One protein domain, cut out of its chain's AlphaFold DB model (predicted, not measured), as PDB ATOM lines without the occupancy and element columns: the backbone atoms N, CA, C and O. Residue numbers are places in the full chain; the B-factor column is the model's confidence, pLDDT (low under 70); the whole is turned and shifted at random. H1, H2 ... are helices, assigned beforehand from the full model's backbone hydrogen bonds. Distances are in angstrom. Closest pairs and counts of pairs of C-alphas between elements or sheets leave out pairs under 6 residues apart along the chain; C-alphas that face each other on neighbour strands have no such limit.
ATOM      1  N   LYS A   2     120.476 143.059 153.164       87.25
ATOM      2  CA  LYS A   2     121.366 144.177 153.479       87.25
ATOM      3  C   LYS A   2     122.499 143.675 154.373       87.25
ATOM      4  O   LYS A   2     122.311 142.746 155.148       87.25
ATOM      5  N   PHE A   3     123.657 144.328 154.321       81.69
ATOM      6  CA  PHE A   3     124.812 143.957 155.149       81.69
ATOM      7  C   PHE A   3     124.504 143.969 156.658       81.69
ATOM      8  O   PHE A   3     124.932 143.077 157.384       81.69
ATOM      9  N   ALA A   4     123.685 144.924 157.110       87.44
ATOM     10  CA  ALA A   4     123.246 145.031 158.504       87.44
ATOM     11  C   ALA A   4     122.370 143.854 158.980       87.44
ATOM     12  O   ALA A   4     122.163 143.699 160.179       87.44
ATOM     13  N   GLU A   5     121.851 143.037 158.059       93.81
ATOM     14  CA  GLU A   5     121.032 141.857 158.366       93.81
ATOM     15  C   GLU A   5     121.892 140.596 158.581       93.81
ATOM     16  O   GLU A   5     121.365 139.550 158.952       93.81
ATOM     17  N   LEU A   6     123.210 140.671 158.348       90.56
ATOM     18  CA  LEU A   6     124.135 139.565 158.592       90.56
ATOM     19  C   LEU A   6     124.444 139.414 160.091       90.56
ATOM     20  O   LEU A   6     124.443 140.413 160.815       90.56
ATOM     21  N   PRO A   7     124.798 138.204 160.563       95.12
ATOM     22  CA  PRO A   7     125.325 138.011 161.911       95.12
ATOM     23  C   PRO A   7     126.521 138.928 162.185       95.12
ATOM     24  O   PRO A   7     127.353 139.153 161.306       95.12
ATOM     25  N   HIS A   8     126.629 139.424 163.418       90.44
ATOM     26  CA  HIS A   8     127.659 140.391 163.806       90.44
ATOM     27  C   HIS A   8     129.083 139.914 163.478       90.44
ATOM     28  O   HIS A   8     129.892 140.671 162.951       90.44
ATOM     29  N   GLU A   9     129.357 138.630 163.692       95.31
ATOM     30  CA  GLU A   9     130.641 138.004 163.373       95.31
ATOM     31  C   GLU A   9     130.984 138.084 161.875       95.31
ATOM     32  O   GLU A   9     132.108 138.426 161.505       95.31
ATOM     33  N   ALA A  10     129.997 137.882 160.997       92.88
ATOM     34  CA  ALA A  10     130.178 138.033 159.554       92.88
ATOM     35  C   ALA A  10     130.436 139.493 159.151       92.88
ATOM     36  O   ALA A  10     131.217 139.753 158.234       92.88
ATOM     37  N   GLN A  11     129.825 140.451 159.856       94.75
ATOM     38  CA  GLN A  11     130.084 141.872 159.625       94.75
ATOM     39  C   GLN A  11     131.523 142.250 160.002       94.75
ATOM     40  O   GLN A  11     132.187 142.958 159.244       94.75
ATOM     41  N   ILE A  12     132.028 141.735 161.130       94.81
ATOM     42  CA  ILE A  12     133.406 141.971 161.583       94.81
ATOM     43  C   ILE A  12     134.414 141.377 160.597       94.81
ATOM     44  O   ILE A  12     135.344 142.069 160.187       94.81
ATOM     45  N   MET A  13     134.212 140.133 160.154       93.25
ATOM     46  CA  MET A  13     135.104 139.497 159.178       93.25
ATOM     47  C   MET A  13     135.162 140.268 157.855       93.25
ATOM     48  O   MET A  13     136.238 140.434 157.277       93.25
ATOM     49  N   ALA A  14     134.020 140.770 157.383       89.12
ATOM     50  CA  ALA A  14     133.967 141.587 156.177       89.12
ATOM     51  C   ALA A  14     134.691 142.929 156.362       89.12
ATOM     52  O   ALA A  14     135.466 143.320 155.490       89.12
ATOM     53  N   ALA A  15     134.493 143.604 157.498       88.06
ATOM     54  CA  ALA A  15     135.194 144.845 157.815       88.06
ATOM     55  C   ALA A  15     136.717 144.637 157.871       88.06
ATOM     56  O   ALA A  15     137.448 145.375 157.218       88.06
ATOM     57  N   GLN A  16     137.183 143.584 158.551       89.69
ATOM     58  CA  GLN A  16     138.605 143.243 158.634       89.69
ATOM     59  C   GLN A  16     139.196 142.947 157.251       89.69
ATOM     60  O   GLN A  16     140.217 143.510 156.872       89.69
ATOM     61  N   THR A  17     138.501 142.134 156.451       88.88
ATOM     62  CA  THR A  17     138.933 141.799 155.085       88.88
ATOM     63  C   THR A  17     139.038 143.046 154.203       88.88
ATOM     64  O   THR A  17     139.937 143.142 153.367       88.88
ATOM     65  N   LEU A  18     138.128 144.010 154.365       84.56
ATOM     66  CA  LEU A  18     138.183 145.279 153.641       84.56
ATOM     67  C   LEU A  18     139.337 146.160 154.126       84.56
ATOM     68  O   LEU A  18     140.031 146.732 153.292       84.56
ATOM     69  N   SER A  19     139.585 146.236 155.433       84.06
ATOM     70  CA  SER A  19     140.730 146.966 155.988       84.06
ATOM     71  C   SER A  19     142.073 146.395 155.526       84.06
ATOM     72  O   SER A  19     142.973 147.166 155.204       84.06
ATOM     73  N   ASP A  20     142.191 145.071 155.425       82.56
ATOM     74  CA  ASP A  20     143.420 144.403 154.977       82.56
ATOM     75  C   ASP A  20     143.665 144.591 153.471       82.56
ATOM     76  O   ASP A  20     144.805 144.734 153.029       82.56
ATOM     77  N   ARG A  21     142.597 144.596 152.661       77.19
ATOM     78  CA  ARG A  21     142.680 144.799 151.203       77.19
ATOM     79  C   ARG A  21     142.856 146.256 150.809       77.19
ATOM     80  O   ARG A  21     143.453 146.540 149.774       77.19
ATOM     81  N   PHE A  22     142.327 147.164 151.618       73.62
ATOM     82  CA  PHE A  22     142.425 148.601 151.424       73.62
ATOM     83  C   PHE A  22     143.099 149.217 152.651       73.62
ATOM     84  O   PHE A  22     142.444 149.955 153.396       73.62
ATOM     85  N   PRO A  23     144.397 148.925 152.882       67.06
ATOM     86  CA  PRO A  23     145.148 149.597 153.929       67.06
ATOM     87  C   PRO A  23     145.063 151.081 153.616       67.06
ATOM     88  O   PRO A  23     145.479 151.475 152.527       67.06
ATOM     89  N   ALA A  24     144.422 151.837 154.517       63.72
ATOM     90  CA  ALA A  24     143.996 153.221 154.343       63.72
ATOM     91  C   ALA A  24     144.885 153.942 153.330       63.72
ATOM     92  O   ALA A  24     145.992 154.374 153.662       63.72
ATOM     93  N   ALA A  25     144.428 153.979 152.074       58.53
ATOM     94  CA  ALA A  25     145.155 154.638 151.013       58.53
ATOM     95  C   ALA A  25     145.269 156.084 151.473       58.53
ATOM     96  O   ALA A  25     144.255 156.779 151.584       58.53
ATOM     97  N   GLY A  26     146.488 156.486 151.846       54.66
ATOM     98  CA  GLY A  26     146.786 157.857 152.210       54.66
ATOM     99  C   GLY A  26     146.137 158.732 151.156       54.66
ATOM    100  O   GLY A  26     146.392 158.545 149.968       54.66
ATOM    101  N   SER A  27     145.216 159.590 151.593       55.22
ATOM    102  CA  SER A  27     144.430 160.446 150.713       55.22
ATOM    103  C   SER A  27     145.363 161.052 149.663       55.22
ATOM    104  O   SER A  27     146.271 161.800 150.057       55.22
ATOM    105  N   PRO A  28     145.202 160.772 148.358       51.66
ATOM    106  CA  PRO A  28     145.924 161.547 147.383       51.66
ATOM    107  C   PRO A  28     145.291 162.931 147.451       51.66
ATOM    108  O   PRO A  28     144.195 163.169 146.951       51.66
ATOM    109  N   LYS A  29     145.979 163.860 148.118       55.41
ATOM    110  CA  LYS A  29     145.848 165.286 147.830       55.41
ATOM    111  C   LYS A  29     146.316 165.458 146.385       55.41
ATOM    112  O   LYS A  29     147.457 165.839 146.143       55.41
ATOM    113  N   SER A  30     145.480 165.084 145.417       53.62
ATOM    114  CA  SER A  30     145.753 165.301 144.005       53.62
ATOM    115  C   SER A  30     145.520 166.777 143.732       53.62
ATOM    116  O   SER A  30     144.424 167.225 143.398       53.62
ATOM    117  N   ASN A  31     146.585 167.537 143.938       53.06
ATOM    118  CA  ASN A  31     146.747 168.860 143.385       53.06
ATOM    119  C   ASN A  31     146.760 168.704 141.850       53.06
ATOM    120  O   ASN A  31     147.778 168.342 141.271       53.06
ATOM    121  N   GLY A  32     145.608 168.904 141.207       57.38
ATOM    122  CA  GLY A  32     145.523 169.397 139.829       57.38
ATOM    123  C   GLY A  32     146.161 168.577 138.701       57.38
ATOM    124  O   GLY A  32     146.748 169.177 137.806       57.38
ATOM    125  N   PHE A  33     146.011 167.253 138.673       56.28
ATOM    126  CA  PHE A  33     146.169 166.499 137.423       56.28
ATOM    127  C   PHE A  33     145.257 165.276 137.470       56.28
ATOM    128  O   PHE A  33     145.574 164.303 138.144       56.28
ATOM    129  N   GLU A  34     144.075 165.367 136.855       62.09
ATOM    130  CA  GLU A  34     143.080 164.290 136.851       62.09
ATOM    131  C   GLU A  34     143.577 163.107 136.001       62.09
ATOM    132  O   GLU A  34     143.549 163.197 134.769       62.09
ATOM    133  N   PRO A  35     143.960 161.964 136.604       63.88
ATOM    134  CA  PRO A  35     144.225 160.741 135.843       63.88
ATOM    135  C   PRO A  35     143.001 160.295 135.025       63.88
ATOM    136  O   PRO A  35     143.156 159.657 133.989       63.88
ATOM    137  N   ALA A  36     141.791 160.694 135.433       70.19
ATOM    138  CA  ALA A  36     140.559 160.452 134.689       70.19
ATOM    139  C   ALA A  36     140.513 161.190 133.337       70.19
ATOM    140  O   ALA A  36     140.088 160.606 132.343       70.19
ATOM    141  N   MET A  37     140.987 162.441 133.263       73.75
ATOM    142  CA  MET A  37     141.039 163.186 131.997       73.75
ATOM    143  C   MET A  37     142.097 162.633 131.044       73.75
ATOM    144  O   MET A  37     141.858 162.589 129.838       73.75
ATOM    145  N   ALA A  38     143.251 162.209 131.568       76.81
ATOM    146  CA  ALA A  38     144.274 161.542 130.765       76.81
ATOM    147  C   ALA A  38     143.727 160.231 130.177       76.81
ATOM    148  O   ALA A  38     143.738 160.049 128.963       76.81
ATOM    149  N   LEU A  39     143.105 159.398 131.016       78.62
ATOM    150  CA  LEU A  39     142.480 158.149 130.587       78.62
ATOM    151  C   LEU A  39     141.374 158.367 129.540       78.62
ATOM    152  O   LEU A  39     141.293 157.629 128.563       78.62
ATOM    153  N   ALA A  40     140.535 159.393 129.714       82.94
ATOM    154  CA  ALA A  40     139.481 159.717 128.755       82.94
ATOM    155  C   ALA A  40     140.040 160.149 127.387       82.94
ATOM    156  O   ALA A  40     139.449 159.832 126.352       82.94
ATOM    157  N   ARG A  41     141.179 160.855 127.363       80.50
ATOM    158  CA  ARG A  41     141.863 161.229 126.114       80.50
ATOM    159  C   ARG A  41     142.442 160.010 125.410       80.50
ATOM    160  O   ARG A  41     142.215 159.863 124.212       80.50
ATOM    161  N   ASP A  42     143.109 159.134 126.151       84.19
ATOM    162  CA  ASP A  42     143.735 157.935 125.590       84.19
ATOM    163  C   ASP A  42     142.681 156.964 125.039       84.19
ATOM    164  O   ASP A  42     142.813 156.470 123.921       84.19
ATOM    165  N   ALA A  43     141.570 156.771 125.760       85.69
ATOM    166  CA  ALA A  43     140.449 155.958 125.290       85.69
ATOM    167  C   ALA A  43     139.816 156.523 124.006       85.69
ATOM    168  O   ALA A  43     139.494 155.771 123.087       85.69
ATOM    169  N   LYS A  44     139.667 157.853 123.917       84.44
ATOM    170  CA  LYS A  44     139.163 158.516 122.707       84.44
ATOM    171  C   LYS A  44     140.115 158.323 121.523       84.44
ATOM    172  O   LYS A  44     139.642 158.057 120.423       84.44
ATOM    173  N   ALA A  45     141.423 158.460 121.734       84.00
ATOM    174  CA  ALA A  45     142.422 158.281 120.683       84.00
ATOM    175  C   ALA A  45     142.430 156.841 120.150       84.00
ATOM    176  O   ALA A  45     142.327 156.648 118.943       84.00
ATOM    177  N   ALA A  46     142.433 155.848 121.044       84.31
ATOM    178  CA  ALA A  46     142.393 154.435 120.671       84.31
ATOM    179  C   ALA A  46     141.102 154.056 119.926       84.31
ATOM    180  O   ALA A  46     141.128 153.250 119.001       84.31
ATOM    181  N   PHE A  47     139.962 154.647 120.302       85.44
ATOM    182  CA  PHE A  47     138.705 154.437 119.584       85.44
ATOM    183  C   PHE A  47     138.762 155.013 118.165       85.44
ATOM    184  O   PHE A  47     138.365 154.345 117.218       85.44
ATOM    185  N   ILE A  48     139.268 156.237 118.004       84.19
ATOM    186  CA  ILE A  48     139.431 156.846 116.678       84.19
ATOM    187  C   ILE A  48     140.379 155.994 115.831       84.19
ATOM    188  O   ILE A  48     140.029 155.647 114.718       84.19
ATOM    189  N   GLU A  49     141.522 155.570 116.367       79.38
ATOM    190  CA  GLU A  49     142.464 154.705 115.645       79.38
ATOM    191  C   GLU A  49     141.833 153.376 115.199       79.38
ATOM    192  O   GLU A  49     142.079 152.912 114.090       79.38
ATOM    193  N   LEU A  50     140.989 152.773 116.041       79.12
ATOM    194  CA  LEU A  50     140.369 151.483 115.747       79.12
ATOM    195  C   LEU A  50     139.199 151.578 114.754       79.12
ATOM    196  O   LEU A  50     138.920 150.609 114.048       79.12
TER     197      LEU A  50
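This is residues 2 to 50 of the 69 residues of an uncharacterized protein of Yersinia pestis bv. Antiqua (strain Nepal516) (UniProt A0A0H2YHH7). Going along the printed part from Lys 2, you meet two separate helices, H1 and then H2, joined by a long bare link, residues 22 to 34, in a wide-open U with the helices as its arms and no core between them. Before H1, residues 2 to 7 make a short lead that folds back beside it. The printed part has 49 residues with two named helices and no named strand, and its class is all helix. The whole is extended, with a radius of gyration of the C-alphas of 19.1 A, and spans 52 by 29 by 16 A, only just elongated.

Look first at H1, residues 8 to 21, and then at H2, residues 35 to 50: they are apart, with no C-alpha of the one within 8 A of the other. Residues 4 to 10, of which 8 to 10 belong to H1, stand free. So do residues 15 to 50, of which 15 to 21 belong to H1 and 35 to 50 to H2. In both helices every O i to N i+4 pair is within hydrogen-bond range.

Find C-alpha 8 at (127.659, 140.391, 163.806); from there H1 runs 20.1 A to C-alpha 21 at (142.680, 144.799, 151.203). Go on to C-alpha 35, where H2, the longest helix with 16 residues, begins; it runs 22.5 A to C-alpha 50 at (140.369, 151.483, 115.747).

The C-alphas of His 8 and Glu 49, the two farthest apart, are 52.4 A from each other. The link from H1 to H2 is long, with 13 residues, and the printed part has no cut. The mean pLDDT of the printed part is 78.0; look at residues 23 to 35 for the model's low confidence, under 70.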